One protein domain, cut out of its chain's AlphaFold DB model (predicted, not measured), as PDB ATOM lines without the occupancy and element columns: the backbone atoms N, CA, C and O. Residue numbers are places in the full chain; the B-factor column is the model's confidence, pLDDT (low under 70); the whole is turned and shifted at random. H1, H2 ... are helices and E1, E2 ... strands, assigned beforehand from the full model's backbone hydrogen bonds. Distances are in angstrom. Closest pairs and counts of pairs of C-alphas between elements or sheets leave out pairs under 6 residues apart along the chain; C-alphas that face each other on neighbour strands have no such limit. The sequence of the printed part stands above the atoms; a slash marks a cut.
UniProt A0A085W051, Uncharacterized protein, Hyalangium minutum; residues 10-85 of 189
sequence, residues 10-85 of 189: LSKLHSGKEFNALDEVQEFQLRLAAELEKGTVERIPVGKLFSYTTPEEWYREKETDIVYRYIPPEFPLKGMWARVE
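AT A GLANCE: This is residues 10 to 85 of the 189 residues of an uncharacterized protein of Hyalangium minutum (UniProt A0A085W051). A twisted sheet of four antiparallel strands is covered on one face by the long helix H2, which crosses it slantwise; the short helix H1 only grazes the sheet, and a long loop, residues 45 to 56, links E1 to E2. The 76 printed residues hold two named helices and then four named strands, with sheet order E1 - E2 - E3 - E4 and class mixed. The whole is compact, with a radius of gyration of the C-alphas of 11.9 A and spans of 35 by 27 by 22 A.

HOW THE PARTS SIT: Start at H1, residues 10 to 13, which only just touches H2, residues 22 to 37, with 3 pairs of C-alphas within 8 A; the closest are Leu 13 and Phe 28, 6.1 A. Next look at E1, residues 41 to 44, E2, 57 to 61, E3, 67 to 71, and E4, 80 to 83: a meander, each strand the antiparallel neighbour of the one before. Find N 42 and O 60 at 2.9 A between E1 and E2, N 59 and O 68 at 2.8 A between E2 and E3, and N 69 and O 82 at 2.8 A between E3 and E4. E1 and E4 are apart. H2 is on the sheet in two layers, a helix on one face of a sheet, at a height of 10.6 A, slantwise to the strands at 48 degrees to E2 on the local plane. The closest C-alphas of H2 and E1 are Glu 35 and Val 41, 5.6 A. In H2 every O i to N i+4 pair is within hydrogen-bond range; H1 is too short for one.

IN THESE COORDINATES: Find C-alpha 10, where H1 begins, at (244.123, 231.696, 246.331). H2 runs 22.7 A from C-alpha 22 at (228.132, 228.815, 256.432); E2 spans 13.7 A and E3 13.5 A. E4 ends at C-alpha 83, (243.712, 239.808, 248.262).

THE WHOLE: The C-alphas farthest apart are Glu 63 and Pro 76, 35.1 A. The printed part has no cut, and E1 to E2 is the long link. Look for pLDDT under 70 at residues 16, 45 to 55, 75 to 76 and 85.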
ATOM      1  N   LEU A  10     244.900 231.037 245.276       83.25
ATOM      2  CA  LEU A  10     244.123 231.696 246.331       83.25
ATOM      3  C   LEU A  10     242.879 232.420 245.791       83.25
ATOM      4  O   LEU A  10     241.816 232.356 246.406       83.25
ATOM      5  N   SER A  11     242.965 233.023 244.599       83.12
ATOM      6  CA  SER A  11     241.804 233.651 243.935       83.12
ATOM      7  C   SER A  11     240.729 232.651 243.492       83.12
ATOM      8  O   SER A  11     239.590 233.034 243.242       83.12
ATOM      9  N   LYS A  12     241.085 231.366 243.361       85.75
ATOM     10  CA  LYS A  12     240.169 230.295 242.936       85.75
ATOM     11  C   LYS A  12     239.495 229.595 244.111       85.75
ATOM     12  O   LYS A  12     238.509 228.898 243.891       85.75
ATOM     13  N   LEU A  13     240.026 229.750 245.327       85.31
ATOM     14  CA  LEU A  13     239.443 229.141 246.523       85.31
ATOM     15  C   LEU A  13     238.040 229.683 246.785       85.31
ATOM     16  O   LEU A  13     237.148 228.915 247.137       85.31
ATOM     17  N   HIS A  14     237.852 230.980 246.545       81.25
ATOM     18  CA  HIS A  14     236.583 231.664 246.703       81.25
ATOM     19  C   HIS A  14     236.536 232.894 245.789       81.25
ATOM     20  O   HIS A  14     237.460 233.706 245.794       81.25
ATOM     21  N   SER A  15     235.478 233.015 244.983       72.06
ATOM     22  CA  SER A  15     235.327 234.103 244.005       72.06
ATOM     23  C   SER A  15     234.710 235.375 244.587       72.06
ATOM     24  O   SER A  15     234.859 236.443 243.999       72.06
ATOM     25  N   GLY A  16     233.994 235.268 245.710       63.28
ATOM     26  CA  GLY A  16     233.460 236.416 246.443       63.28
ATOM     27  C   GLY A  16     234.489 237.021 247.400       63.28
ATOM     28  O   GLY A  16     235.437 236.353 247.808       63.28
ATOM     29  N   LYS A  17     234.293 238.282 247.792       70.38
ATOM     30  CA  LYS A  17     235.059 238.878 248.899       70.38
ATOM     31  C   LYS A  17     234.523 238.455 250.274       70.38
ATOM     32  O   LYS A  17     235.285 238.430 251.229       70.38
ATOM     33  N   GLU A  18     233.246 238.097 250.375       82.44
ATOM     34  CA  GLU A  18     232.558 237.729 251.622       82.44
ATOM     35  C   GLU A  18     231.867 236.375 251.476       82.44
ATOM     36  O   GLU A  18     231.435 236.041 250.370       82.44
ATOM     37  N   PHE A  19     231.704 235.645 252.581       82.94
ATOM     38  CA  PHE A  19     230.930 234.406 252.584       82.94
ATOM     39  C   PHE A  19     229.452 234.711 252.832       82.94
ATOM     40  O   PHE A  19     229.068 235.358 253.804       82.94
ATOM     41  N   ASN A  20     228.582 234.245 251.949       79.81
ATOM     42  CA  ASN A  20     227.149 234.495 252.051       79.81
ATOM     43  C   ASN A  20     226.437 233.470 252.931       79.81
ATOM     44  O   ASN A  20     225.337 233.751 253.415       79.81
ATOM     45  N   ALA A  21     227.054 232.310 253.143       82.88
ATOM     46  CA  ALA A  21     226.491 231.216 253.913       82.88
ATOM     47  C   ALA A  21     227.584 230.367 254.590       82.88
ATOM     48  O   ALA A  21     228.760 230.420 254.237       82.88
ATOM     49  N   LEU A  22     227.197 229.609 255.621       83.44
ATOM     50  CA  LEU A  22     228.132 228.815 256.432       83.44
ATOM     51  C   LEU A  22     228.712 227.606 255.686       83.44
ATOM     52  O   LEU A  22     229.826 227.180 255.979       83.44
ATOM     53  N   ASP A  23     227.968 227.043 254.741       85.81
ATOM     54  CA  ASP A  23     228.420 225.961 253.864       85.81
ATOM     55  C   ASP A  23     229.555 226.419 252.935       85.81
ATOM     56  O   ASP A  23     230.547 225.706 252.785       85.81
ATOM     57  N   GLU A  24     229.466 227.644 252.409       87.31
ATOM     58  CA  GLU A  24     230.522 228.281 251.612       87.31
ATOM     59  C   GLU A  24     231.838 228.389 252.402       87.31
ATOM     60  O   GLU A  24     232.920 228.118 251.879       87.31
ATOM     61  N   VAL A  25     231.743 228.705 253.698       88.56
ATOM     62  CA  VAL A  25     232.892 228.799 254.614       88.56
ATOM     63  C   VAL A  25     233.521 227.427 254.838       88.56
ATOM     64  O   VAL A  25     234.741 227.294 254.765       88.56
ATOM     65  N   GLN A  26     232.708 226.397 255.091       88.69
ATOM     66  CA  GLN A  26     233.204 225.035 255.308       88.69
ATOM     67  C   GLN A  26     233.906 224.492 254.063       88.69
ATOM     68  O   GLN A  26     235.006 223.943 254.158       88.69
ATOM     69  N   GLU A  27     233.307 224.678 252.885       90.56
ATOM     70  CA  GLU A  27     233.914 224.261 251.624       90.56
ATOM     71  C   GLU A  27     235.226 225.012 251.356       90.56
ATOM     72  O   GLU A  27     236.234 224.399 250.990       90.56
ATOM     73  N   PHE A  28     235.243 226.325 251.591       93.12
ATOM     74  CA  PHE A  28     236.451 227.135 251.490       93.12
ATOM     75  C   PHE A  28     237.562 226.633 252.420       93.12
ATOM     76  O   PHE A  28     238.691 226.439 251.966       93.12
ATOM     77  N   GLN A  29     237.251 226.372 253.693       92.25
ATOM     78  CA  GLN A  29     238.223 225.889 254.677       92.25
ATOM     79  C   GLN A  29     238.820 224.536 254.281       92.25
ATOM     80  O   GLN A  29     240.029 224.346 254.407       92.25
ATOM     81  N   LEU A  30     238.008 223.620 253.743       93.81
ATOM     82  CA  LEU A  30     238.486 222.330 253.237       93.81
ATOM     83  C   LEU A  30     239.444 222.500 252.052       93.81
ATOM     84  O   LEU A  30     240.504 221.872 252.011       93.81
ATOM     85  N   ARG A  31     239.104 223.372 251.096       94.25
ATOM     86  CA  ARG A  31     239.966 223.654 249.938       94.25
ATOM     87  C   ARG A  31     241.269 224.336 250.360       94.25
ATOM     88  O   ARG A  31     242.332 223.959 249.876       94.25
ATOM     89  N   LEU A  32     241.202 225.300 251.280       93.88
ATOM     90  CA  LEU A  32     242.375 225.986 251.821       93.88
ATOM     91  C   LEU A  32     243.304 225.014 252.564       93.88
ATOM     92  O   LEU A  32     244.511 225.042 252.335       93.88
ATOM     93  N   ALA A  33     242.751 224.125 253.395       93.88
ATOM     94  CA  ALA A  33     243.519 223.087 254.082       93.88
ATOM     95  C   ALA A  33     244.263 222.179 253.090       93.88
ATOM     96  O   ALA A  33     245.453 221.929 253.267       93.88
ATOM     97  N   ALA A  34     243.610 221.773 251.998       94.44
ATOM     98  CA  ALA A  34     244.251 220.968 250.960       94.44
ATOM     99  C   ALA A  34     245.426 221.697 250.275       94.44
ATOM    100  O   ALA A  34     246.444 221.075 249.975       94.44
ATOM    101  N   GLU A  35     245.325 223.008 250.028       93.81
ATOM    102  CA  GLU A  35     246.429 223.789 249.442       93.81
ATOM    103  C   GLU A  35     247.578 224.051 250.433       93.81
ATOM    104  O   GLU A  35     248.744 224.126 250.026       93.81
ATOM    105  N   LEU A  36     247.274 224.134 251.734       93.12
ATOM    106  CA  LEU A  36     248.275 224.179 252.804       93.12
ATOM    107  C   LEU A  36     249.033 222.850 252.919       93.12
ATOM    108  O   LEU A  36     250.260 222.853 252.991       93.12
ATOM    109  N   GLU A  37     248.330 221.714 252.880       94.25
ATOM    110  CA  GLU A  37     248.939 220.376 252.930       94.25
ATOM    111  C   GLU A  37     249.848 220.105 251.727       94.25
ATOM    112  O   GLU A  37     250.933 219.543 251.877       94.25
ATOM    113  N   LYS A  38     249.455 220.565 250.532       92.44
ATOM    114  CA  LYS A  38     250.306 220.520 249.329       92.44
ATOM    115  C   LYS A  38     251.529 221.438 249.425       92.44
ATOM    116  O   LYS A  38     252.424 221.354 248.584       92.44
ATOM    117  N   GLY A  39     251.561 222.347 250.400       90.81
ATOM    118  CA  GLY A  39     252.633 223.317 250.606       90.81
ATOM    119  C   GLY A  39     252.695 224.425 249.555       90.81
ATOM    120  O   GLY A  39     253.693 225.149 249.519       90.81
ATOM    121  N   THR A  40     251.666 224.547 248.710       89.81
ATOM    122  CA  THR A  40     251.535 225.567 247.653       89.81
ATOM    123  C   THR A  40     251.151 226.924 248.241       89.81
ATOM    124  O   THR A  40     251.565 227.976 247.746       89.81
ATOM    125  N   VAL A  41     250.412 226.877 249.348       91.44
ATOM    126  CA  VAL A  41     250.067 228.012 250.199       91.44
ATOM    127  C   VAL A  41     250.757 227.837 251.548       91.44
ATOM    128  O   VAL A  41     250.955 226.720 252.023       91.44
ATOM    129  N   GLU A  42     251.124 228.940 252.185       89.62
ATOM    130  CA  GLU A  42     251.564 228.958 253.575       89.62
ATOM    131  C   GLU A  42     250.787 229.988 254.386       89.62
ATOM    132  O   GLU A  42     250.323 231.000 253.862       89.62
ATOM    133  N   ARG A  43     250.661 229.724 255.685       87.25
ATOM    134  CA  ARG A  43     250.074 230.662 256.634       87.25
ATOM    135  C   ARG A  43     251.135 231.664 257.084       87.25
ATOM    136  O   ARG A  43     252.208 231.267 257.534       87.25
ATOM    137  N   ILE A  44     250.810 232.949 257.008       81.50
ATOM    138  CA  ILE A  44     251.621 234.037 257.550       81.50
ATOM    139  C   ILE A  44     251.102 234.365 258.956       81.50
ATOM    140  O   ILE A  44     249.904 234.620 259.120       81.50
ATOM    141  N   PRO A  45     251.969 234.378 259.982       68.81
ATOM    142  CA  PRO A  45     251.581 234.862 261.295       68.81
ATOM    143  C   PRO A  45     251.309 236.366 261.219       68.81
ATOM    144  O   PRO A  45     252.191 237.154 260.884       68.81
ATOM    145  N   VAL A  46     250.089 236.760 261.563       67.00
ATOM    146  CA  VAL A  46     249.715 238.159 261.748       67.00
ATOM    147  C   VAL A  46     249.248 238.353 263.180       67.00
ATOM    148  O   VAL A  46     248.447 237.581 263.694       67.00
ATOM    149  N   GLY A  47     249.777 239.379 263.845       54.38
ATOM    150  CA  GLY A  47     249.335 239.784 265.184       54.38
ATOM    151  C   GLY A  47     248.086 240.666 265.157       54.38
ATOM    152  O   GLY A  47     247.795 241.327 266.145       54.38
ATOM    153  N   LYS A  48     247.401 240.743 264.011       56.62
ATOM    154  CA  LYS A  48     246.303 241.675 263.771       56.62
ATOM    155  C   LYS A  48     244.977 240.971 264.020       56.62
ATOM    156  O   LYS A  48     244.735 239.883 263.502       56.62
ATOM    157  N   LEU A  49     244.125 241.596 264.820       55.03
ATOM    158  CA  LEU A  49     242.758 241.145 265.013       55.03
ATOM    159  C   LEU A  49     241.829 241.982 264.126       55.03
ATOM    160  O   LEU A  49     242.002 243.196 264.013       55.03
ATOM    161  N   PHE A  50     240.847 241.340 263.493       51.78
ATOM    162  CA  PHE A  50     239.825 242.052 262.717       51.78
ATOM    163  C   PHE A  50     238.751 242.667 263.628       51.78
ATOM    164  O   PHE A  50     238.225 243.746 263.355       51.78
ATOM    165  N   SER A  51     238.458 241.997 264.743       57.28
ATOM    166  CA  SER A  51     237.629 242.480 265.854       57.28
ATOM    167  C   SER A  51     238.348 242.194 267.179       57.28
ATOM    168  O   SER A  51     239.415 241.600 267.176       57.28
ATOM    169  N   TYR A  52     237.791 242.553 268.338       53.25
ATOM    170  CA  TYR A  52     238.403 242.174 269.626       53.25
ATOM    171  C   TYR A  52     238.503 240.651 269.840       53.25
ATOM    172  O   TYR A  52     239.252 240.203 270.706       53.25
ATOM    173  N   THR A  53     237.747 239.859 269.079       61.25
ATOM    174  CA  THR A  53     237.553 238.418 269.285       61.25
ATOM    175  C   THR A  53     237.937 237.576 268.072       61.25
ATOM    176  O   THR A  53     238.301 236.413 268.242       61.25
ATOM    177  N   THR A  54     237.910 238.148 266.864       66.44
ATOM    178  CA  THR A  54     238.172 237.414 265.626       66.44
ATOM    179  C   THR A  54     239.590 237.657 265.113       66.44
ATOM    180  O   THR A  54     239.905 238.771 264.669       66.44
ATOM    181  N   PRO A  55     240.453 236.621 265.125       68.94
ATOM    182  CA  PRO A  55     241.781 236.719 264.548       68.94
ATOM    183  C   PRO A  55     241.690 236.828 263.026       68.94
ATOM    184  O   PRO A  55     240.982 236.063 262.370       68.94
ATOM    185  N   GLU A  56     242.426 237.783 262.468       79.88
ATOM    186  CA  GLU A  56     242.699 237.815 261.036       79.88
ATOM    187  C   GLU A  56     243.797 236.783 260.743       79.88
ATOM    188  O   GLU A  56     244.747 236.634 261.510       79.88
ATOM    189  N   GLU A  57     243.677 236.042 259.648       85.38
ATOM    190  CA  GLU A  57     244.677 235.062 259.229       85.38
ATOM    191  C   GLU A  57     245.158 235.393 257.823       85.38
ATOM    192  O   GLU A  57     244.353 235.686 256.943       85.38
ATOM    193  N   TRP A  58     246.468 235.373 257.585       87.44
ATOM    194  CA  TRP A  58     247.024 235.669 256.264       87.44
ATOM    195  C   TRP A  58     247.605 234.415 255.633       87.44
ATOM    196  O   TRP A  58     248.169 233.553 256.308       87.44
ATOM    197  N   TYR A  59     247.474 234.333 254.318       87.94
ATOM    198  CA  TYR A  59     247.856 233.188 253.513       87.94
ATOM    199  C   TYR A  59     248.588 233.661 252.271       87.94
ATOM    200  O   TYR A  59     248.123 234.566 251.579       87.94
ATOM    201  N   ARG A  60     249.727 233.041 251.981       86.88
ATOM    202  CA  ARG A  60     250.585 233.402 250.857       86.88
ATOM    203  C   ARG A  60     250.772 232.242 249.909       86.88
ATOM    204  O   ARG A  60     251.097 231.134 250.324       86.88
ATOM    205  N   GLU A  61     250.596 232.513 248.626       88.25
ATOM    206  CA  GLU A  61     250.929 231.585 247.553       88.25
ATOM    207  C   GLU A  61     252.432 231.665 247.276       88.25
ATOM    208  O   GLU A  61     252.937 232.707 246.865       88.25
ATOM    209  N   LYS A  62     253.164 230.565 247.481       84.50
ATOM    210  CA  LYS A  62     254.635 230.582 247.390       84.50
ATOM    211  C   LYS A  62     255.165 230.880 245.988       84.50
ATOM    212  O   LYS A  62     256.263 231.402 245.852       84.50
ATOM    213  N   GLU A  63     254.417 230.514 244.947       83.75
ATOM    214  CA  GLU A  63     254.863 230.676 243.557       83.75
ATOM    215  C   GLU A  63     254.753 232.127 243.069       83.75
ATOM    216  O   GLU A  63     255.553 232.571 242.245       83.75
ATOM    217  N   THR A  64     253.747 232.859 243.547       79.62
ATOM    218  CA  THR A  64     253.405 234.202 243.052       79.62
ATOM    219  C   THR A  64     253.660 235.301 244.080       79.62
ATOM    220  O   THR A  64     253.565 236.474 243.728       79.62
ATOM    221  N   ASP A  65     253.944 234.926 245.331       78.25
ATOM    222  CA  ASP A  65     254.037 235.806 246.504       78.25
ATOM    223  C   ASP A  65     252.737 236.589 246.786       78.25
ATOM    224  O   ASP A  65     252.705 237.517 247.589       78.25
ATOM    225  N   ILE A  66     251.623 236.206 246.149       80.81
ATOM    226  CA  ILE A  66     250.326 236.845 246.364       80.81
ATOM    227  C   ILE A  66     249.810 236.464 247.749       80.81
ATOM    228  O   ILE A  66     249.735 235.284 248.099       80.81
ATOM    229  N   VAL A  67     249.395 237.476 248.506       83.12
ATOM    230  CA  VAL A  67     248.851 237.320 249.852       83.12
ATOM    231  C   VAL A  67     247.345 237.552 249.840       83.12
ATOM    232  O   VAL A  67     246.842 238.475 249.200       83.12
ATOM    233  N   TYR A  68     246.622 236.700 250.556       85.69
ATOM    234  CA  TYR A  68     245.217 236.864 250.886       85.69
ATOM    235  C   TYR A  68     245.054 236.882 252.395       85.69
ATOM    236  O   TYR A  68     245.779 236.209 253.126       85.69
ATOM    237  N   ARG A  69     244.060 237.627 252.854       84.94
ATOM    238  CA  ARG A  69     243.585 237.577 254.230       84.94
ATOM    239  C   ARG A  69     242.276 236.811 254.299       84.94
ATOM    240  O   ARG A  69     241.418 236.943 253.422       84.94
ATOM    241  N   TYR A  70     242.137 236.065 255.376       87.69
ATOM    242  CA  TYR A  70     240.945 235.363 255.793       87.69
ATOM    243  C   TYR A  70     240.489 235.919 257.135       87.69
ATOM    244  O   TYR A  70     241.271 236.022 258.080       87.69
ATOM    245  N   ILE A  71     239.213 236.263 257.210       84.88
ATOM    246  CA  ILE A  71     238.530 236.602 258.449       84.88
ATOM    247  C   ILE A  71     237.379 235.617 258.573       84.88
ATOM    248  O   ILE A  71     236.504 235.615 257.698       84.88
ATOM    249  N   PRO A  72     237.365 234.768 259.609       84.38
ATOM    250  CA  PRO A  72     236.268 233.840 259.793       84.38
ATOM    251  C   PRO A  72     234.965 234.606 260.078       84.38
ATOM    252  O   PRO A  72     234.994 235.707 260.634       84.38
ATOM    253  N   PRO A  73     233.808 234.055 259.685       83.19
ATOM    254  CA  PRO A  73     232.522 234.627 260.053       83.19
ATOM    255  C   PRO A  73     232.325 234.577 261.574       83.19
ATOM    256  O   PRO A  73     232.505 233.538 262.207       83.19
ATOM    257  N   GLU A  74     231.898 235.695 262.151       81.00
ATOM    258  CA  GLU A  74     231.529 235.824 263.561       81.00
ATOM    259  C   GLU A  74     230.182 236.537 263.601       81.00
ATOM    260  O   GLU A  74     230.118 237.725 263.300       81.00
ATOM    261  N   PHE A  75     229.097 235.815 263.905       66.56
ATOM    262  CA  PHE A  75     227.736 236.354 263.812       66.56
ATOM    263  C   PHE A  75     227.629 237.733 264.496       66.56
ATOM    264  O   PHE A  75     227.980 237.844 265.671       66.56
ATOM    265  N   PRO A  76     227.129 238.778 263.804       65.12
ATOM    266  CA  PRO A  76     226.425 238.768 262.510       65.12
ATOM    267  C   PRO A  76     227.315 238.957 261.259       65.12
ATOM    268  O   PRO A  76     226.798 239.140 260.157       65.12
ATOM    269  N   LEU A  77     228.638 238.958 261.404       71.88
ATOM    270  CA  LEU A  77     229.599 239.190 260.327       71.88
ATOM    271  C   LEU A  77     229.770 237.953 259.441       71.88
ATOM    272  O   LEU A  77     229.982 236.835 259.909       71.88
ATOM    273  N   LYS A  78     229.744 238.196 258.131       76.88
ATOM    274  CA  LYS A  78     229.806 237.198 257.057       76.88
ATOM    275  C   LYS A  78     231.193 236.591 256.810       76.88
ATOM    276  O   LYS A  78     231.321 235.669 256.018       76.88
ATOM    277  N   GLY A  79     232.235 237.070 257.488       81.12
ATOM    278  CA  GLY A  79     233.618 236.687 257.190       81.12
ATOM    279  C   GLY A  79     234.091 237.237 255.839       81.12
ATOM    280  O   GLY A  79     233.305 237.756 255.046       81.12
ATOM    281  N   MET A  80     235.396 237.167 255.580       84.19
ATOM    282  CA  MET A  80     236.003 237.766 254.390       84.19
ATOM    283  C   MET A  80     237.170 236.932 253.863       84.19
ATOM    284  O   MET A  80     237.968 236.397 254.631       84.19
ATOM    285  N   TRP A  81     237.294 236.895 252.538       86.94
ATOM    286  CA  TRP A  81     238.453 236.407 251.804       86.94
ATOM    287  C   TRP A  81     238.849 237.439 250.753       86.94
ATOM    288  O   TRP A  81     238.116 237.689 249.800       86.94
ATOM    289  N   ALA A  82     240.001 238.080 250.924       83.25
ATOM    290  CA  ALA A  82     240.406 239.158 250.028       83.25
ATOM    291  C   ALA A  82     241.910 239.175 249.802       83.25
ATOM    292  O   ALA A  82     242.690 238.899 250.713       83.25
ATOM    293  N   ARG A  83     242.312 239.555 248.590       82.94
ATOM    294  CA  ARG A  83     243.712 239.808 248.262       82.94
ATOM    295  C   ARG A  83     244.228 241.007 249.062       82.94
ATOM    296  O   ARG A  83     243.520 242.001 249.209       82.94
ATOM    297  N   VAL A  84     245.466 240.919 249.533       77.19
ATOM    298  CA  VAL A  84     246.225 242.043 250.086       77.19
ATOM    299  C   VAL A  84     246.987 242.692 248.927       77.19
ATOM    300  O   VAL A  84     247.747 242.016 248.233       77.19
ATOM    301  N   GLU A  85     246.714 243.971 248.654       59.16
ATOM    302  CA  GLU A  85     247.238 244.666 247.465       59.16
ATOM    303  C   GLU A  85     248.725 245.023 247.589       59.16
ATOM    304  O   GLU A  85     249.427 244.983 246.582       59.16
TER     305      GLU A  85